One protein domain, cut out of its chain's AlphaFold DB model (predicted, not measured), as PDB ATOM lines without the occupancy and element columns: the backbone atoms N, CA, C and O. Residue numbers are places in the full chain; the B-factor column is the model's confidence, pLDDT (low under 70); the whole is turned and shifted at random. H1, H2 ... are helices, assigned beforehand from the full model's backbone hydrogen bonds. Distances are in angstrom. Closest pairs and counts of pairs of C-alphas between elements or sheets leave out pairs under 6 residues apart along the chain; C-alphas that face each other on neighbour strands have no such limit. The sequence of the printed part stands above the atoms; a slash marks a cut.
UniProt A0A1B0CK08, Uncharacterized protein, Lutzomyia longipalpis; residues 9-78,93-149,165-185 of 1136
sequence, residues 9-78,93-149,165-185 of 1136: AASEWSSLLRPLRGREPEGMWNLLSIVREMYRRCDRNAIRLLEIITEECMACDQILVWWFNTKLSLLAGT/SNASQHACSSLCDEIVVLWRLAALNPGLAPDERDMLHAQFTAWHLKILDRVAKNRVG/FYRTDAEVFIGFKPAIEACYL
ATOM      1  N   ALA A   9     102.066 119.524 199.168       84.44
ATOM      2  CA  ALA A   9     103.416 120.039 198.924       84.44
ATOM      3  C   ALA A   9     104.146 119.275 197.801       84.44
ATOM      4  O   ALA A   9     104.727 119.893 196.915       84.44
ATOM      5  N   ALA A  10     104.079 117.939 197.794       85.44
ATOM      6  CA  ALA A  10     104.748 117.094 196.803       85.44
ATOM      7  C   ALA A  10     104.194 117.268 195.381       85.44
ATOM      8  O   ALA A  10     104.955 117.253 194.409       85.44
ATOM      9  N   SER A  11     102.878 117.454 195.262       84.44
ATOM     10  CA  SER A  11     102.199 117.729 193.991       84.44
ATOM     11  C   SER A  11     102.412 119.173 193.520       84.44
ATOM     12  O   SER A  11     102.726 119.387 192.352       84.44
ATOM     13  N   GLU A  12     102.335 120.160 194.419       86.00
ATOM     14  CA  GLU A  12     102.646 121.569 194.131       86.00
ATOM     15  C   GLU A  12     104.112 121.758 193.700       86.00
ATOM     16  O   GLU A  12     104.365 122.441 192.709       86.00
ATOM     17  N   TRP A  13     105.064 121.087 194.361       88.94
ATOM     18  CA  TRP A  13     106.474 121.051 193.956       88.94
ATOM     19  C   TRP A  13     106.635 120.540 192.523       88.94
ATOM     20  O   TRP A  13     107.243 121.212 191.695       88.94
ATOM     21  N   SER A  14     106.067 119.374 192.201       85.88
ATOM     22  CA  SER A  14     106.179 118.781 190.862       85.88
ATOM     23  C   SER A  14     105.550 119.663 189.775       85.88
ATOM     24  O   SER A  14     106.111 119.776 188.685       85.88
ATOM     25  N   SER A  15     104.434 120.336 190.073       83.00
ATOM     26  CA  SER A  15     103.779 121.287 189.161       83.00
ATOM     27  C   SER A  15     104.576 122.579 188.945       83.00
ATOM     28  O   SER A  15     104.496 123.158 187.866       83.00
ATOM     29  N   LEU A  16     105.353 123.026 189.938       84.12
ATOM     30  CA  LEU A  16     106.231 124.201 189.835       84.12
ATOM     31  C   LEU A  16     107.611 123.871 189.245       84.12
ATOM     32  O   LEU A  16     108.230 124.738 188.635       84.12
ATOM     33  N   LEU A  17     108.088 122.631 189.399       86.19
ATOM     34  CA  LEU A  17     109.377 122.176 188.872       86.19
ATOM     35  C   LEU A  17     109.288 121.727 187.407       86.19
ATOM     36  O   LEU A  17     110.231 121.961 186.652       86.19
ATOM     37  N   ARG A  18     108.174 121.107 186.977       84.00
ATOM     38  CA  ARG A  18     108.002 120.650 185.583       84.00
ATOM     39  C   ARG A  18     108.269 121.766 184.555       84.00
ATOM     40  O   ARG A  18     109.060 121.499 183.663       84.00
ATOM     41  N   PRO A  19     107.743 122.999 184.678       78.00
ATOM     42  CA  PRO A  19     107.992 124.082 183.715       78.00
ATOM     43  C   PRO A  19     109.449 124.566 183.657       78.00
ATOM     44  O   PRO A  19     109.851 125.171 182.672       78.00
ATOM     45  N   LEU A  20     110.247 124.312 184.703       80.69
ATOM     46  CA  LEU A  20     111.666 124.688 184.762       80.69
ATOM     47  C   LEU A  20     112.592 123.649 184.103       80.69
ATOM     48  O   LEU A  20     113.779 123.914 183.933       80.69
ATOM     49  N   ARG A  21     112.076 122.457 183.765       81.44
ATOM     50  CA  ARG A  21     112.852 121.325 183.212       81.44
ATOM     51  C   ARG A  21     112.266 120.760 181.922       81.44
ATOM     52  O   ARG A  21     113.000 120.419 181.000       81.44
ATOM     53  N   GLY A  22     110.945 120.627 181.882       71.19
ATOM     54  CA  GLY A  22     110.175 120.181 180.734       71.19
ATOM     55  C   GLY A  22     110.126 121.281 179.688       71.19
ATOM     56  O   GLY A  22     109.378 122.247 179.828       71.19
ATOM     57  N   ARG A  23     110.914 121.102 178.629       74.50
ATOM     58  CA  ARG A  23     110.909 121.923 177.415       74.50
ATOM     59  C   ARG A  23     109.647 121.658 176.587       74.50
ATOM     60  O   ARG A  23     109.726 121.252 175.439       74.50
ATOM     61  N   GLU A  24     108.467 121.818 177.173       77.31
ATOM     62  CA  GLU A  24     107.183 121.566 176.510       77.31
ATOM     63  C   GLU A  24     106.654 122.876 175.878       77.31
ATOM     64  O   GLU A  24     106.549 123.874 176.595       77.31
ATOM     65  N   PRO A  25     106.298 122.920 174.573       82.94
ATOM     66  CA  PRO A  25     106.510 121.908 173.532       82.94
ATOM     67  C   PRO A  25     107.945 121.935 172.964       82.94
ATOM     68  O   PRO A  25     108.496 123.002 172.685       82.94
ATOM     69  N   GLU A  26     108.529 120.756 172.730       85.38
ATOM     70  CA  GLU A  26     109.971 120.615 172.460       85.38
ATOM     71  C   GLU A  26     110.431 121.325 171.185       85.38
ATOM     72  O   GLU A  26     111.442 122.025 171.201       85.38
ATOM     73  N   GLY A  27     109.648 121.236 170.104       88.88
ATOM     74  CA  GLY A  27     109.965 121.899 168.837       88.88
ATOM     75  C   GLY A  27     110.185 123.410 168.981       88.88
ATOM     76  O   GLY A  27     111.096 123.951 168.360       88.88
ATOM     77  N   MET A  28     109.433 124.085 169.857       89.94
ATOM     78  CA  MET A  28     109.603 125.525 170.073       89.94
ATOM     79  C   MET A  28     110.875 125.835 170.871       89.94
ATOM     80  O   MET A  28     111.618 126.745 170.516       89.94
ATOM     81  N   TRP A  29     111.189 125.047 171.902       90.44
ATOM     82  CA  TRP A  29     112.455 125.182 172.634       90.44
ATOM     83  C   TRP A  29     113.675 124.867 171.760       90.44
ATOM     84  O   TRP A  29     114.722 125.495 171.923       90.44
ATOM     85  N   ASN A  30     113.537 123.950 170.801       92.25
ATOM     86  CA  ASN A  30     114.574 123.665 169.814       92.25
ATOM     87  C   ASN A  30     114.763 124.850 168.846       92.25
ATOM     88  O   ASN A  30     115.905 125.224 168.590       92.25
ATOM     89  N   LEU A  31     113.692 125.530 168.410       94.06
ATOM     90  CA  LEU A  31     113.795 126.788 167.650       94.06
ATOM     91  C   LEU A  31     114.482 127.911 168.448       94.06
ATOM     92  O   LEU A  31     115.377 128.569 167.919       94.06
ATOM     93  N   LEU A  32     114.145 128.101 169.730       93.50
ATOM     94  CA  LEU A  32     114.833 129.082 170.585       93.50
ATOM     95  C   LEU A  32     116.320 128.729 170.792       93.50
ATOM     96  O   LEU A  32     117.177 129.613 170.812       93.50
ATOM     97  N   SER A  33     116.651 127.436 170.878       92.75
ATOM     98  CA  SER A  33     118.042 126.968 170.923       92.75
ATOM     99  C   SER A  33     118.790 127.204 169.605       92.75
ATOM    100  O   SER A  33     119.993 127.460 169.643       92.75
ATOM    101  N   ILE A  34     118.103 127.148 168.459       94.44
ATOM    102  CA  ILE A  34     118.664 127.495 167.147       94.44
ATOM    103  C   ILE A  34     118.941 129.002 167.079       94.44
ATOM    104  O   ILE A  34     120.069 129.372 166.774       94.44
ATOM    105  N   VAL A  35     117.999 129.871 167.470       95.31
ATOM    106  CA  VAL A  35     118.228 131.334 167.556       95.31
ATOM    107  C   VAL A  35     119.455 131.660 168.420       95.31
ATOM    108  O   VAL A  35     120.295 132.470 168.031       95.31
ATOM    109  N   ARG A  36     119.605 130.991 169.571       93.69
ATOM    110  CA  ARG A  36     120.753 131.165 170.476       93.69
ATOM    111  C   ARG A  36     122.092 130.757 169.842       93.69
ATOM    112  O   ARG A  36     123.103 131.403 170.099       93.69
ATOM    113  N   GLU A  37     122.107 129.713 169.016       93.81
ATOM    114  CA  GLU A  37     123.291 129.289 168.255       93.81
ATOM    115  C   GLU A  37     123.563 130.203 167.045       93.81
ATOM    116  O   GLU A  37     124.717 130.466 166.715       93.81
ATOM    117  N   MET A  38     122.520 130.752 166.418       92.81
ATOM    118  CA  MET A  38     122.649 131.731 165.337       92.81
ATOM    119  C   MET A  38     123.267 133.048 165.838       92.81
ATOM    120  O   MET A  38     124.142 133.583 165.160       92.81
ATOM    121  N   TYR A  39     122.918 133.524 167.045       92.94
ATOM    122  CA  TYR A  39     123.626 134.652 167.679       92.94
ATOM    123  C   TYR A  39     125.113 134.352 167.901       92.94
ATOM    124  O   TYR A  39     125.952 135.163 167.516       92.94
ATOM    125  N   ARG A  40     125.463 133.158 168.406       90.38
ATOM    126  CA  ARG A  40     126.868 132.739 168.593       90.38
ATOM    127  C   ARG A  40     127.676 132.751 167.285       90.38
ATOM    128  O   ARG A  40     128.892 132.915 167.325       90.38
ATOM    129  N   ARG A  41     127.010 132.588 166.137       89.44
ATOM    130  CA  ARG A  41     127.596 132.636 164.782       89.44
ATOM    131  C   ARG A  41     127.453 134.001 164.090       89.44
ATOM    132  O   ARG A  41     127.794 134.113 162.916       89.44
ATOM    133  N   CYS A  42     126.922 135.009 164.783       84.69
ATOM    134  CA  CYS A  42     126.590 136.336 164.252       84.69
ATOM    135  C   CYS A  42     125.647 136.316 163.024       84.69
ATOM    136  O   CYS A  42     125.681 137.224 162.189       84.69
ATOM    137  N   ASP A  43     124.790 135.296 162.896       87.25
ATOM    138  CA  ASP A  43     123.864 135.161 161.768       87.25
ATOM    139  C   ASP A  43     122.684 136.143 161.894       87.25
ATOM    140  O   ASP A  43     121.862 136.075 162.813       87.25
ATOM    141  N   ARG A  44     122.571 137.041 160.906       78.62
ATOM    142  CA  ARG A  44     121.529 138.077 160.813       78.62
ATOM    143  C   ARG A  44     120.107 137.497 160.782       78.62
ATOM    144  O   ARG A  44     119.166 138.176 161.192       78.62
ATOM    145  N   ASN A  45     119.934 136.246 160.348       88.00
ATOM    146  CA  ASN A  45     118.630 135.580 160.304       88.00
ATOM    147  C   ASN A  45     118.054 135.281 161.704       88.00
ATOM    148  O   ASN A  45     116.839 135.115 161.831       88.00
ATOM    149  N   ALA A  46     118.879 135.279 162.763       90.81
ATOM    150  CA  ALA A  46     118.444 135.037 164.143       90.81
ATOM    151  C   ALA A  46     117.321 135.990 164.588       90.81
ATOM    152  O   ALA A  46     116.343 135.568 165.205       90.81
ATOM    153  N   ILE A  47     117.443 137.275 164.229       89.75
ATOM    154  CA  ILE A  47     116.467 138.322 164.562       89.75
ATOM    155  C   ILE A  47     115.122 138.057 163.870       89.75
ATOM    156  O   ILE A  47     114.082 138.179 164.509       89.75
ATOM    157  N   ARG A  48     115.138 137.646 162.593       88.81
ATOM    158  CA  ARG A  48     113.919 137.336 161.822       88.81
ATOM    159  C   ARG A  48     113.188 136.119 162.383       88.81
ATOM    160  O   ARG A  48     111.971 136.141 162.526       88.81
ATOM    161  N   LEU A  49     113.926 135.065 162.738       92.88
ATOM    162  CA  LEU A  49     113.337 133.866 163.333       92.88
ATOM    163  C   LEU A  49     112.721 134.169 164.710       92.88
ATOM    164  O   LEU A  49     111.603 133.735 164.989       92.88
ATOM    165  N   LEU A  50     113.406 134.955 165.548       94.62
ATOM    166  CA  LEU A  50     112.882 135.352 166.856       94.62
ATOM    167  C   LEU A  50     111.668 136.290 166.748       94.62
ATOM    168  O   LEU A  50     110.736 136.162 167.540       94.62
ATOM    169  N   GLU A  51     111.648 137.195 165.767       93.19
ATOM    170  CA  GLU A  51     110.498 138.048 165.438       93.19
ATOM    171  C   GLU A  51     109.261 137.215 165.106       93.19
ATOM    172  O   GLU A  51     108.255 137.360 165.796       93.19
ATOM    173  N   ILE A  52     109.351 136.284 164.150       93.56
ATOM    174  CA  ILE A  52     108.231 135.412 163.757       93.56
ATOM    175  C   ILE A  52     107.705 134.620 164.967       93.56
ATOM    176  O   ILE A  52     106.502 134.612 165.230       93.56
ATOM    177  N   ILE A  53     108.595 134.016 165.764       93.94
ATOM    178  CA  ILE A  53     108.204 133.284 166.982       93.94
ATOM    179  C   ILE A  53     107.509 134.215 167.994       93.94
ATOM    180  O   ILE A  53     106.539 133.817 168.643       93.94
ATOM    181  N   THR A  54     107.974 135.460 168.123       94.81
ATOM    182  CA  THR A  54     107.385 136.458 169.028       94.81
ATOM    183  C   THR A  54     106.010 136.911 168.548       94.81
ATOM    184  O   THR A  54     105.075 136.958 169.346       94.81
ATOM    185  N   GLU A  55     105.862 137.206 167.258       92.81
ATOM    186  CA  GLU A  55     104.612 137.639 166.630       92.81
ATOM    187  C   GLU A  55     103.519 136.571 166.762       92.81
ATOM    188  O   GLU A  55     102.426 136.893 167.225       92.81
ATOM    189  N   GLU A  56     103.825 135.296 166.493       92.62
ATOM    190  CA  GLU A  56     102.893 134.171 166.679       92.62
ATOM    191  C   GLU A  56     102.496 133.982 168.156       92.62
ATOM    192  O   GLU A  56     101.308 133.876 168.489       92.62
ATOM    193  N   CYS A  57     103.460 134.044 169.087       91.88
ATOM    194  CA  CYS A  57     103.158 134.016 170.525       91.88
ATOM    195  C   CYS A  57     102.284 135.210 170.961       91.88
ATOM    196  O   CYS A  57     101.469 135.084 171.877       91.88
ATOM    197  N   MET A  58     102.432 136.364 170.303       89.56
ATOM    198  CA  MET A  58     101.649 137.577 170.546       89.56
ATOM    199  C   MET A  58     100.331 137.649 169.765       89.56
ATOM    200  O   MET A  58      99.486 138.491 170.087       89.56
ATOM    201  N   ALA A  59     100.119 136.787 168.771       91.25
ATOM    202  CA  ALA A  59      98.846 136.637 168.081       91.25
ATOM    203  C   ALA A  59      97.822 135.936 168.986       91.25
ATOM    204  O   ALA A  59      96.660 136.355 169.040       91.25
ATOM    205  N   CYS A  60      98.260 134.937 169.758       91.25
ATOM    206  CA  CYS A  60      97.412 134.158 170.656       91.25
ATOM    207  C   CYS A  60      97.137 134.869 171.999       91.25
ATOM    208  O   CYS A  60      97.938 134.822 172.933       91.25
ATOM    209  N   ASP A  61      95.943 135.449 172.158       88.94
ATOM    210  CA  ASP A  61      95.520 136.092 173.418       88.94
ATOM    211  C   ASP A  61      95.604 135.163 174.644       88.94
ATOM    212  O   ASP A  61      95.898 135.621 175.752       88.94
ATOM    213  N   GLN A  62      95.395 133.853 174.464       87.88
ATOM    214  CA  GLN A  62      95.448 132.890 175.565       87.88
ATOM    215  C   GLN A  62      96.867 132.739 176.141       87.88
ATOM    216  O   GLN A  62      97.002 132.628 177.363       87.88
ATOM    217  N   ILE A  63      97.906 132.803 175.296       90.00
ATOM    218  CA  ILE A  63      99.323 132.802 175.702       90.00
ATOM    219  C   ILE A  63      99.615 134.033 176.566       90.00
ATOM    220  O   ILE A  63     100.125 133.917 177.681       90.00
ATOM    221  N   LEU A  64      99.204 135.216 176.101       90.56
ATOM    222  CA  LEU A  64      99.449 136.483 176.795       90.56
ATOM    223  C   LEU A  64      98.740 136.559 178.154       90.56
ATOM    224  O   LEU A  64      99.333 136.975 179.154       90.56
ATOM    225  N   VAL A  65      97.487 136.099 178.222       87.94
ATOM    226  CA  VAL A  65      96.718 136.011 179.472       87.94
ATOM    227  C   VAL A  65      97.334 134.989 180.440       87.94
ATOM    228  O   VAL A  65      97.365 135.243 181.649       87.94
ATOM    229  N   TRP A  66      97.864 133.865 179.947       89.31
ATOM    230  CA  TRP A  66      98.575 132.876 180.766       89.31
ATOM    231  C   TRP A  66      99.906 133.399 181.309       89.31
ATOM    232  O   TRP A  66     100.149 133.253 182.508       89.31
ATOM    233  N   TRP A  67     100.732 134.057 180.493       90.06
ATOM    234  CA  TRP A  67     102.001 134.650 180.932       90.06
ATOM    235  C   TRP A  67     101.774 135.725 182.007       90.06
ATOM    236  O   TRP A  67     102.338 135.643 183.101       90.06
ATOM    237  N   PHE A  68     100.859 136.669 181.759       88.75
ATOM    238  CA  PHE A  68     100.525 137.752 182.691       88.75
ATOM    239  C   PHE A  68      99.988 137.241 184.036       88.75
ATOM    240  O   PHE A  68     100.515 137.583 185.099       88.75
ATOM    241  N   ASN A  69      98.965 136.376 184.007       84.88
ATOM    242  CA  ASN A  69      98.374 135.824 185.229       84.88
ATOM    243  C   ASN A  69      99.365 134.932 185.989       84.88
ATOM    244  O   ASN A  69      99.345 134.925 187.220       84.88
ATOM    245  N   THR A  70     100.249 134.211 185.293       83.19
ATOM    246  CA  THR A  70     101.307 133.428 185.940       83.19
ATOM    247  C   THR A  70     102.274 134.350 186.668       83.19
ATOM    248  O   THR A  70     102.410 134.221 187.882       83.19
ATOM    249  N   LYS A  71     102.873 135.339 185.991       82.00
ATOM    250  CA  LYS A  71     103.837 136.265 186.611       82.00
ATOM    251  C   LYS A  71     103.298 136.962 187.852       82.00
ATOM    252  O   LYS A  71     103.970 136.963 188.881       82.00
ATOM    253  N   LEU A  72     102.070 137.473 187.801       77.38
ATOM    254  CA  LEU A  72     101.439 138.088 188.969       77.38
ATOM    255  C   LEU A  72     101.213 137.093 190.111       77.38
ATOM    256  O   LEU A  72     101.440 137.435 191.269       77.38
ATOM    257  N   SER A  73     100.846 135.847 189.801       70.75
ATOM    258  CA  SER A  73     100.676 134.793 190.812       70.75
ATOM    259  C   SER A  73     101.999 134.379 191.472       70.75
ATOM    260  O   SER A  73     102.006 134.038 192.654       70.75
ATOM    261  N   LEU A  74     103.115 134.435 190.733       67.25
ATOM    262  CA  LEU A  74     104.467 134.159 191.242       67.25
ATOM    263  C   LEU A  74     105.015 135.303 192.120       67.25
ATOM    264  O   LEU A  74     105.697 135.034 193.110       67.25
ATOM    265  N   LEU A  75     104.718 136.561 191.764       63.47
ATOM    266  CA  LEU A  75     105.260 137.771 192.402       63.47
ATOM    267  C   LEU A  75     104.427 138.269 193.595       63.47
ATOM    268  O   LEU A  75     104.981 138.626 194.631       63.47
ATOM    269  N   ALA A  76     103.095 138.289 193.492       56.38
ATOM    270  CA  ALA A  76     102.239 138.963 194.476       56.38
ATOM    271  C   ALA A  76     102.113 138.231 195.829       56.38
ATOM    272  O   ALA A  76     101.578 138.790 196.790       56.38
ATOM    273  N   GLY A  77     102.534 136.963 195.916       48.09
ATOM    274  CA  GLY A  77     102.413 136.144 197.132       48.09
ATOM    275  C   GLY A  77     100.973 135.827 197.561       48.09
ATOM    276  O   GLY A  77     100.750 135.241 198.623       48.09
ATOM    277  N   THR A  78      99.974 136.216 196.766       38.72
ATOM    278  CA  THR A  78      98.547 136.098 197.079       38.72
ATOM    279  C   THR A  78      98.055 134.665 196.912       38.72
ATOM    280  O   THR A  78      97.400 134.323 195.927       38.72
ATOM    281  N   SER A  93      95.899 121.953 182.102       62.28
ATOM    282  CA  SER A  93      95.853 123.392 181.807       62.28
ATOM    283  C   SER A  93      96.786 124.243 182.682       62.28
ATOM    284  O   SER A  93      97.358 125.195 182.161       62.28
ATOM    285  N   ASN A  94      96.994 123.908 183.964       71.56
ATOM    286  CA  ASN A  94      97.941 124.647 184.811       71.56
ATOM    287  C   ASN A  94      99.399 124.397 184.388       71.56
ATOM    288  O   ASN A  94     100.199 125.330 184.362       71.56
ATOM    289  N   ALA A  95      99.747 123.157 184.028       71.62
ATOM    290  CA  ALA A  95     101.087 122.821 183.549       71.62
ATOM    291  C   ALA A  95     101.375 123.511 182.206       71.62
ATOM    292  O   ALA A  95     102.405 124.168 182.075       71.62
ATOM    293  N   SER A  96     100.427 123.463 181.263       78.62
ATOM    294  CA  SER A  96     100.517 124.172 179.980       78.62
ATOM    295  C   SER A  96     100.618 125.691 180.162       78.62
ATOM    296  O   SER A  96     101.449 126.319 179.515       78.62
ATOM    297  N   GLN A  97      99.843 126.283 181.081       84.06
ATOM    298  CA  GLN A  97      99.934 127.707 181.426       84.06
ATOM    299  C   GLN A  97     101.335 128.085 181.938       84.06
ATOM    300  O   GLN A  97     101.880 129.111 181.525       84.06
ATOM    301  N   HIS A  98     101.931 127.284 182.826       81.38
ATOM    302  CA  HIS A  98     103.271 127.574 183.334       81.38
ATOM    303  C   HIS A  98     104.363 127.353 182.275       81.38
ATOM    304  O   HIS A  98     105.229 128.210 182.144       81.38
ATOM    305  N   ALA A  99     104.311 126.269 181.493       83.81
ATOM    306  CA  ALA A  99     105.269 126.016 180.410       83.81
ATOM    307  C   ALA A  99     105.226 127.129 179.345       83.81
ATOM    308  O   ALA A  99     106.259 127.672 178.960       83.81
ATOM    309  N   CYS A 100     104.018 127.559 178.967       87.06
ATOM    310  CA  CYS A 100     103.777 128.724 178.120       87.06
ATOM    311  C   CYS A 100     104.377 130.014 178.709       87.06
ATOM    312  O   CYS A 100     105.022 130.771 177.990       87.06
ATOM    313  N   SER A 101     104.211 130.261 180.014       88.12
ATOM    314  CA  SER A 101     104.842 131.406 180.686       88.12
ATOM    315  C   SER A 101     106.372 131.343 180.622       88.12
ATOM    316  O   SER A 101     106.997 132.382 180.436       88.12
ATOM    317  N   SER A 102     106.968 130.162 180.801       87.12
ATOM    318  CA  SER A 102     108.423 129.963 180.758       87.12
ATOM    319  C   SER A 102     108.996 130.111 179.346       87.12
ATOM    320  O   SER A 102     110.083 130.659 179.187       87.12
ATOM    321  N   LEU A 103     108.248 129.703 178.317       89.56
ATOM    322  CA  LEU A 103     108.597 129.937 176.915       89.56
ATOM    323  C   LEU A 103     108.658 131.442 176.590       89.56
ATOM    324  O   LEU A 103     109.630 131.909 175.998       89.56
ATOM    325  N   CYS A 104     107.649 132.215 177.011       92.06
ATOM    326  CA  CYS A 104     107.638 133.668 176.810       92.06
ATOM    327  C   CYS A 104     108.794 134.377 177.539       92.06
ATOM    328  O   CYS A 104     109.286 135.397 177.062       92.06
ATOM    329  N   ASP A 105     109.250 133.833 178.670       91.00
ATOM    330  CA  ASP A 105     110.418 134.355 179.383       91.00
ATOM    331  C   ASP A 105     111.718 134.151 178.593       91.00
ATOM    332  O   ASP A 105     112.510 135.084 178.490       91.00
ATOM    333  N   GLU A 106     111.930 132.969 178.001       91.88
ATOM    334  CA  GLU A 106     113.121 132.689 177.182       91.88
ATOM    335  C   GLU A 106     113.147 133.553 175.908       91.88
ATOM    336  O   GLU A 106     114.205 134.050 175.526       91.88
ATOM    337  N   ILE A 107     111.985 133.833 175.303       94.62
ATOM    338  CA  ILE A 107     111.865 134.797 174.192       94.62
ATOM    339  C   ILE A 107     112.352 136.194 174.623       94.62
ATOM    340  O   ILE A 107     113.130 136.820 173.905       94.62
ATOM    341  N   VAL A 108     111.967 136.675 175.814       95.56
ATOM    342  CA  VAL A 108     112.468 137.958 176.352       95.56
ATOM    343  C   VAL A 108     113.964 137.899 176.679       95.56
ATOM    344  O   VAL A 108     114.663 138.887 176.461       95.56
ATOM    345  N   VAL A 109     114.487 136.764 177.156       93.94
ATOM    346  CA  VAL A 109     115.934 136.578 177.381       93.94
ATOM    347  C   VAL A 109     116.713 136.676 176.067       93.94
ATOM    348  O   VAL A 109     117.748 137.338 176.033       93.94
ATOM    349  N   LEU A 110     116.221 136.083 174.977       95.31
ATOM    350  CA  LEU A 110     116.863 136.191 173.664       95.31
ATOM    351  C   LEU A 110     116.796 137.620 173.104       95.31
ATOM    352  O   LEU A 110     117.815 138.123 172.635       95.31
ATOM    353  N   TRP A 111     115.668 138.324 173.248       96.00
ATOM    354  CA  TRP A 111     115.574 139.745 172.876       96.00
ATOM    355  C   TRP A 111     116.480 140.655 173.708       96.00
ATOM    356  O   TRP A 111     117.087 141.579 173.166       96.00
ATOM    357  N   ARG A 112     116.638 140.369 175.006       95.38
ATOM    358  CA  ARG A 112     117.623 141.046 175.858       95.38
ATOM    359  C   ARG A 112     119.043 140.827 175.329       95.38
ATOM    360  O   ARG A 112     119.793 141.787 175.217       95.38
ATOM    361  N   LEU A 113     119.410 139.597 174.965       93.69
ATOM    362  CA  LEU A 113     120.730 139.310 174.388       93.69
ATOM    363  C   LEU A 113     120.926 139.967 173.010       93.69
ATOM    364  O   LEU A 113     122.038 140.388 172.704       93.69
ATOM    365  N   ALA A 114     119.868 140.137 172.210       92.25
ATOM    366  CA  ALA A 114     119.922 140.894 170.957       92.25
ATOM    367  C   ALA A 114     120.228 142.389 171.173       92.25
ATOM    368  O   ALA A 114     121.042 142.950 170.444       92.25
ATOM    369  N   ALA A 115     119.627 143.020 172.190       91.69
ATOM    370  CA  ALA A 115     119.918 144.409 172.564       91.69
ATOM    371  C   ALA A 115     121.348 144.594 173.114       91.69
ATOM    372  O   ALA A 115     121.971 145.626 172.877       91.69
ATOM    373  N   LEU A 116     121.893 143.571 173.784       91.38
ATOM    374  CA  LEU A 116     123.267 143.528 174.308       91.38
ATOM    375  C   LEU A 116     124.337 143.208 173.238       91.38
ATOM    376  O   LEU A 116     125.438 142.778 173.580       91.38
ATOM    377  N   ASN A 117     124.044 143.388 171.949       89.69
ATOM    378  CA  ASN A 117     125.020 143.199 170.875       89.69
ATOM    379  C   ASN A 117     126.006 144.394 170.809       89.69
ATOM    380  O   ASN A 117     125.553 145.523 170.613       89.69
ATOM    381  N   PRO A 118     127.337 144.190 170.926       86.12
ATOM    382  CA  PRO A 118     128.324 145.274 170.839       86.12
ATOM    383  C   PRO A 118     128.413 145.928 169.449       86.12
ATOM    384  O   PRO A 118     128.765 147.104 169.345       86.12
ATOM    385  N   GLY A 119     128.060 145.204 168.383       83.06
ATOM    386  CA  GLY A 119     128.035 145.718 167.010       83.06
ATOM    387  C   GLY A 119     126.774 146.516 166.650       83.06
ATOM    388  O   GLY A 119     126.635 146.934 165.504       83.06
ATOM    389  N   LEU A 120     125.841 146.703 167.592       83.94
ATOM    390  CA  LEU A 120     124.555 147.370 167.373       83.94
ATOM    391  C   LEU A 120     124.701 148.898 167.363       83.94
ATOM    392  O   LEU A 120     125.096 149.487 168.376       83.94
ATOM    393  N   ALA A 121     124.317 149.535 166.254       82.38
ATOM    394  CA  ALA A 121     124.299 150.992 166.131       82.38
ATOM    395  C   ALA A 121     123.249 151.637 167.071       82.38
ATOM    396  O   ALA A 121     122.236 150.997 167.371       82.38
ATOM    397  N   PRO A 122     123.442 152.895 167.526       82.81
ATOM    398  CA  PRO A 122     122.506 153.571 168.434       82.81
ATOM    399  C   PRO A 122     121.056 153.585 167.924       82.81
ATOM    400  O   PRO A 122     120.165 153.094 168.617       82.81
ATOM    401  N   ASP A 123     120.838 154.016 166.678       82.56
ATOM    402  CA  ASP A 123     119.520 154.076 166.024       82.56
ATOM    403  C   ASP A 123     118.797 152.714 166.003       82.56
ATOM    404  O   ASP A 123     117.571 152.628 166.108       82.56
ATOM    405  N   GLU A 124     119.554 151.621 165.880       83.62
ATOM    406  CA  GLU A 124     119.017 150.259 165.872       83.62
ATOM    407  C   GLU A 124     118.641 149.783 167.284       83.62
ATOM    408  O   GLU A 124     117.678 149.029 167.453       83.62
ATOM    409  N   ARG A 125     119.341 150.268 168.319       86.94
ATOM    410  CA  ARG A 125     118.995 150.021 169.727       86.94
ATOM    411  C   ARG A 125     117.746 150.799 170.148       86.94
ATOM    412  O   ARG A 125     116.895 150.232 170.836       86.94
ATOM    413  N   ASP A 126     117.582 152.028 169.660       87.31
ATOM    414  CA  ASP A 126     116.354 152.820 169.826       87.31
ATOM    415  C   ASP A 126     115.158 152.188 169.092       87.31
ATOM    416  O   ASP A 126     114.055 152.121 169.643       87.31
ATOM    417  N   MET A 127     115.370 151.627 167.895       88.19
ATOM    418  CA  MET A 127     114.349 150.844 167.184       88.19
ATOM    419  C   MET A 127     113.889 149.626 168.005       88.19
ATOM    420  O   MET A 127     112.687 149.389 168.149       88.19
ATOM    421  N   LEU A 128     114.828 148.875 168.599       90.06
ATOM    422  CA  LEU A 128     114.502 147.762 169.500       90.06
ATOM    423  C   LEU A 128     113.787 148.235 170.775       90.06
ATOM    424  O   LEU A 128     112.805 147.615 171.181       90.06
ATOM    425  N   HIS A 129     114.214 149.351 171.377       91.62
ATOM    426  CA  HIS A 129     113.552 149.942 172.550       91.62
ATOM    427  C   HIS A 129     112.084 150.270 172.259       91.62
ATOM    428  O   HIS A 129     111.184 149.843 172.996       91.62
ATOM    429  N   ALA A 130     111.832 150.959 171.142       90.94
ATOM    430  CA  ALA A 130     110.493 151.310 170.688       90.94
ATOM    431  C   ALA A 130     109.631 150.059 170.447       90.94
ATOM    432  O   ALA A 130     108.491 150.000 170.922       90.94
ATOM    433  N   GLN A 131     110.180 149.033 169.789       91.94
ATOM    434  CA  GLN A 131     109.465 147.790 169.487       91.94
ATOM    435  C   GLN A 131     109.141 146.977 170.751       91.94
ATOM    436  O   GLN A 131     107.996 146.563 170.941       91.94
ATOM    437  N   PHE A 132     110.092 146.805 171.675       94.12
ATOM    438  CA  PHE A 132     109.850 146.112 172.947       94.12
ATOM    439  C   PHE A 132     108.833 146.860 173.820       94.12
ATOM    440  O   PHE A 132     107.969 146.242 174.451       94.12
ATOM    441  N   THR A 133     108.883 148.196 173.819       92.44
ATOM    442  CA  THR A 133     107.905 149.064 174.488       92.44
ATOM    443  C   THR A 133     106.509 148.903 173.875       92.44
ATOM    444  O   THR A 133     105.522 148.736 174.603       92.44
ATOM    445  N   ALA A 134     106.407 148.880 172.541       92.56
ATOM    446  CA  ALA A 134     105.158 148.647 171.821       92.56
ATOM    447  C   ALA A 134     104.583 147.250 172.107       92.56
ATOM    448  O   ALA A 134     103.394 147.131 172.422       92.56
ATOM    449  N   TRP A 135     105.413 146.202 172.085       93.81
ATOM    450  CA  TRP A 135     105.010 144.840 172.437       93.81
ATOM    451  C   TRP A 135     104.537 144.734 173.895       93.81
ATOM    452  O   TRP A 135     103.450 144.203 174.137       93.81
ATOM    453  N   HIS A 136     105.260 145.308 174.862       92.31
ATOM    454  CA  HIS A 136     104.840 145.326 176.270       92.31
ATOM    455  C   HIS A 136     103.453 145.977 176.443       92.31
ATOM    456  O   HIS A 136     102.582 145.434 177.127       92.31
ATOM    457  N   LEU A 137     103.205 147.111 175.778       90.69
ATOM    458  CA  LEU A 137     101.908 147.794 175.818       90.69
ATOM    459  C   LEU A 137     100.793 147.014 175.087       90.69
ATOM    460  O   LEU A 137      99.665 146.978 175.583       90.69
ATOM    461  N   LYS A 138     101.098 146.356 173.957       90.50
ATOM    462  CA  LYS A 138     100.186 145.478 173.185       90.50
ATOM    463  C   LYS A 138      99.720 144.279 174.024       90.50
ATOM    464  O   LYS A 138      98.544 143.920 173.964       90.50
ATOM    465  N   ILE A 139     100.595 143.717 174.865       90.00
ATOM    466  CA  ILE A 139     100.261 142.646 175.822       90.00
ATOM    467  C   ILE A 139      99.285 143.149 176.887       90.00
ATOM    468  O   ILE A 139      98.228 142.548 177.086       90.00
ATOM    469  N   LEU A 140      99.609 144.265 177.549       88.69
ATOM    470  CA  LEU A 140      98.760 144.843 178.594       88.69
ATOM    471  C   LEU A 140      97.355 145.182 178.060       88.69
ATOM    472  O   LEU A 140      96.354 144.830 178.680       88.69
ATOM    473  N   ASP A 141      97.260 145.799 176.882       86.94
ATOM    474  CA  ASP A 141      95.983 146.129 176.238       86.94
ATOM    475  C   ASP A 141      95.144 144.880 175.888       86.94
ATOM    476  O   ASP A 141      93.960 144.816 176.234       86.94
ATOM    477  N   ARG A 142      95.749 143.838 175.293       86.00
ATOM    478  CA  ARG A 142      95.069 142.551 175.024       86.00
ATOM    479  C   ARG A 142      94.578 141.873 176.308       86.00
ATOM    480  O   ARG A 142      93.434 141.413 176.368       86.00
ATOM    481  N   VAL A 143      95.385 141.868 177.371       85.56
ATOM    482  CA  VAL A 143      94.996 141.308 178.679       85.56
ATOM    483  C   VAL A 143      93.864 142.114 179.331       85.56
ATOM    484  O   VAL A 143      92.934 141.521 179.886       85.56
ATOM    485  N   ALA A 144      93.890 143.447 179.239       83.06
ATOM    486  CA  ALA A 144      92.816 144.305 179.734       83.06
ATOM    487  C   ALA A 144      91.487 144.016 179.018       83.06
ATOM    488  O   ALA A 144      90.466 143.812 179.678       83.06
ATOM    489  N   LYS A 145      91.507 143.928 177.681       81.94
ATOM    490  CA  LYS A 145      90.335 143.611 176.847       81.94
ATOM    491  C   LYS A 145      89.720 142.258 177.217       81.94
ATOM    492  O   LYS A 145      88.525 142.192 177.510       81.94
ATOM    493  N   ASN A 146      90.536 141.208 177.333       75.69
ATOM    494  CA  ASN A 146      90.072 139.875 177.734       75.69
ATOM    495  C   ASN A 146      89.499 139.836 179.166       75.69
ATOM    496  O   ASN A 146      88.476 139.194 179.409       75.69
ATOM    497  N   ARG A 147      90.086 140.580 180.119       69.50
ATOM    498  CA  ARG A 147      89.534 140.721 181.484       69.50
ATOM    499  C   ARG A 147      88.198 141.485 181.535       69.50
ATOM    500  O   ARG A 147      87.469 141.335 182.516       69.50
ATOM    501  N   VAL A 148      87.861 142.285 180.519       58.59
ATOM    502  CA  VAL A 148      86.566 142.987 180.414       58.59
ATOM    503  C   VAL A 148      85.501 142.116 179.738       58.59
ATOM    504  O   VAL A 148      84.379 142.058 180.242       58.59
ATOM    505  N   GLY A 149      85.845 141.401 178.659       53.47
ATOM    506  CA  GLY A 149      84.898 140.581 177.887       53.47
ATOM    507  C   GLY A 149      84.171 139.508 178.711       53.47
ATOM    508  O   GLY A 149      82.952 139.381 178.626       53.47
ATOM    509  N   PHE A 165      93.390 148.380 190.815       54.31
ATOM    510  CA  PHE A 165      94.032 147.072 190.967       54.31
ATOM    511  C   PHE A 165      94.754 146.648 189.679       54.31
ATOM    512  O   PHE A 165      95.917 146.270 189.726       54.31
ATOM    513  N   TYR A 166      94.106 146.811 188.518       65.56
ATOM    514  CA  TYR A 166      94.729 146.523 187.220       65.56
ATOM    515  C   TYR A 166      95.976 147.387 186.941       65.56
ATOM    516  O   TYR A 166      96.939 146.895 186.363       65.56
ATOM    517  N   ARG A 167      95.990 148.657 187.376       65.12
ATOM    518  CA  ARG A 167      97.167 149.530 187.235       65.12
ATOM    519  C   ARG A 167      98.377 148.961 187.987       65.12
ATOM    520  O   ARG A 167      99.441 148.821 187.397       65.12
ATOM    521  N   THR A 168      98.181 148.543 189.239       69.06
ATOM    522  CA  THR A 168      99.230 147.899 190.046       69.06
ATOM    523  C   THR A 168      99.645 146.536 189.478       69.06
ATOM    524  O   THR A 168     100.837 146.246 189.432       69.06
ATOM    525  N   ASP A 169      98.704 145.725 188.977       74.50
ATOM    526  CA  ASP A 169      99.013 144.474 188.263       74.50
ATOM    527  C   ASP A 169      99.944 144.728 187.049       74.50
ATOM    528  O   ASP A 169     100.907 143.995 186.829       74.50
ATOM    529  N   ALA A 170      99.679 145.780 186.265       75.38
ATOM    530  CA  ALA A 170     100.468 146.147 185.084       75.38
ATOM    531  C   ALA A 170     101.850 146.740 185.425       75.38
ATOM    532  O   ALA A 170     102.833 146.484 184.729       75.38
ATOM    533  N   GLU A 171     101.950 147.501 186.518       75.81
ATOM    534  CA  GLU A 171     103.224 148.008 187.047       75.81
ATOM    535  C   GLU A 171     104.128 146.846 187.521       75.81
ATOM    536  O   GLU A 171     105.322 146.841 187.215       75.81
ATOM    537  N   VAL A 172     103.552 145.818 188.166       76.69
ATOM    538  CA  VAL A 172     104.255 144.617 188.674       76.69
ATOM    539  C   VAL A 172     104.601 143.589 187.583       76.69
ATOM    540  O   VAL A 172     105.545 142.815 187.748       76.69
ATOM    541  N   PHE A 173     103.881 143.547 186.458       86.94
ATOM    542  CA  PHE A 173     104.188 142.619 185.364       86.94
ATOM    543  C   PHE A 173     105.551 142.924 184.721       86.94
ATOM    544  O   PHE A 173     105.766 144.020 184.202       86.94
ATOM    545  N   ILE A 174     106.467 141.948 184.721       85.44
ATOM    546  CA  ILE A 174     107.813 142.127 184.153       85.44
ATOM    547  C   ILE A 174     107.796 142.176 182.617       85.44
ATOM    548  O   ILE A 174     108.294 143.138 182.040       85.44
ATOM    549  N   GLY A 175     107.162 141.208 181.942       89.62
ATOM    550  CA  GLY A 175     107.113 141.131 180.475       89.62
ATOM    551  C   GLY A 175     108.466 141.415 179.811       89.62
ATOM    552  O   GLY A 175     109.500 140.943 180.269       89.62
ATOM    553  N   PHE A 176     108.449 142.264 178.781       93.00
ATOM    554  CA  PHE A 176     109.637 142.741 178.057       93.00
ATOM    555  C   PHE A 176     110.544 143.739 178.815       93.00
ATOM    556  O   PHE A 176     111.541 144.169 178.240       93.00
ATOM    557  N   LYS A 177     110.258 144.124 180.074       91.75
ATOM    558  CA  LYS A 177     111.066 145.131 180.805       91.75
ATOM    559  C   LYS A 177     112.580 144.814 180.819       91.75
ATOM    560  O   LYS A 177     113.323 145.719 180.461       91.75
ATOM    561  N   PRO A 178     113.045 143.563 181.034       91.06
ATOM    562  CA  PRO A 178     114.478 143.232 180.982       91.06
ATOM    563  C   PRO A 178     115.154 143.414 179.614       91.06
ATOM    564  O   PRO A 178     116.374 143.537 179.549       91.06
ATOM    565  N   ALA A 179     114.388 143.411 178.517       92.88
ATOM    566  CA  ALA A 179     114.908 143.707 177.181       92.88
ATOM    567  C   ALA A 179     114.934 145.223 176.915       92.88
ATOM    568  O   ALA A 179     115.897 145.722 176.346       92.88
ATOM    569  N   ILE A 180     113.926 145.964 177.399       91.94
ATOM    570  CA  ILE A 180     113.893 147.440 177.364       91.94
ATOM    571  C   ILE A 180     115.036 148.028 178.210       91.94
ATOM    572  O   ILE A 180     115.711 148.952 177.773       91.94
ATOM    573  N   GLU A 181     115.285 147.466 179.398       90.25
ATOM    574  CA  GLU A 181     116.391 147.842 180.293       90.25
ATOM    575  C   GLU A 181     117.758 147.668 179.610       90.25
ATOM    576  O   GLU A 181     118.609 148.548 179.704       90.25
ATOM    577  N   ALA A 182     117.950 146.580 178.856       89.88
ATOM    578  CA  ALA A 182     119.182 146.336 178.109       89.88
ATOM    579  C   ALA A 182     119.396 147.290 176.922       89.88
ATOM    580  O   ALA A 182     120.544 147.553 176.574       89.88
ATOM    581  N   CYS A 183     118.337 147.865 176.339       90.06
ATOM    582  CA  CYS A 183     118.486 148.906 175.318       90.06
ATOM    583  C   CYS A 183     119.104 150.211 175.859       90.06
ATOM    584  O   CYS A 183     119.545 151.029 175.058       90.06
ATOM    585  N   TYR A 184     119.180 150.413 177.179       88.38
ATOM    586  CA  TYR A 184     119.892 151.554 177.768       88.38
ATOM    587  C   TYR A 184     121.402 151.332 177.943       88.38
ATOM    588  O   TYR A 184     122.094 152.266 178.336       88.38
ATOM    589  N   LEU A 185     121.923 150.126 177.692       86.62
ATOM    590  CA  LEU A 185     123.354 149.854 177.807       86.62
ATOM    591  C   LEU A 185     124.076 150.179 176.496       86.62
ATOM    592  O   LEU A 185     123.823 149.554 175.465       86.62
TER     593      LEU A 185
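What this domain is: This is residues 9 to 78, 93 to 149 and 165 to 185 of the 1136 residues of an uncharacterized protein of Lutzomyia longipalpis (UniProt A0A1B0CK08). The longest helix, H6, runs along one side of a helical body with H5 through its core, and short H8 packs between the two. The hairpin of H2 and H3 packs on H5 to make a three-helix, up-and-down bundle; H4 crosses H5 and H6 at nearly right angles, H1 packs on H5 with residues 15 to 20, and short H7 is near one end of H4. The printed part has 148 residues with eight named helices, H1 to H8 in chain order, and no named strand: the class is all helix. It is compact, with a radius of gyration of the C-alphas of 15.9 A, and spans 46 by 33 by 25 A.

How they stand to each other: H6, residues 122 to 149, touches H8, residues 177 to 182, opposite ways at a shallow tilt of 2 degrees; their closest C-alphas, His 129 and Ile 180, are 5.4 A apart. H6 also touches H4, residues 61 to 75, about perpendicular at 86 degrees, closest at the C-alphas of Val 65 and Val 143, 5.6 A. The hub is H5, residues 93 to 115, which touches five helices. It touches H8 at C-alphas 112 and 179, the closest, 4.0 A apart, and H4 at C-alphas 67 and 101, the closest, 4.3 A apart and about perpendicular at 89 degrees. H2, residues 26 to 40, touches H5 the same way at a shallow tilt of 10 degrees, with the closest C-alphas, Arg 36 and Leu 110, 7.1 A apart. H3, residues 45 to 59, forms a hairpin with H2, closest at the C-alphas of Val 35 and Ala 46, 5.0 A, and touches H5 at C-alphas 54 and 107, the closest, 7.0 A apart. H1, residues 9 to 21, touches H5, closest at C-alphas 19 and 99, 4.7 A. H7, residues 165 to 172, only just touches H4, with 3 pairs of C-alphas within 8 A, the closest being Leu 72 and Asp 169, 6.9 A. Each O i to N i+4 pair is within hydrogen-bond range in H2 to H8; in H1 it is 7 of 9.

Where its parts are: H1 begins at C-alpha 9, (103.416, 120.039, 198.924), and is 18.4 A long; H2, H3 and H4 are 21.2, 21.3 and 21.4 A. H5 is 33.3 A, and H6 is 40.9 A from C-alpha 122, (122.506, 153.571, 168.434). H7 is 10.8 A and H8 8.6 A, ending at C-alpha 182, (119.182, 146.336, 178.109).

The domain as a whole: The farthest C-alphas, Ala 10 and Asp 123, are 50.3 A apart. Residues 79 to 92 and 150 to 164 are not printed; the gaps are 20.0 A and 17.2 A between C-alphas. No link printed whole is long. The pLDDT is under 70 at residues 74 to 78, 93, 147 to 149 and 165 to 168.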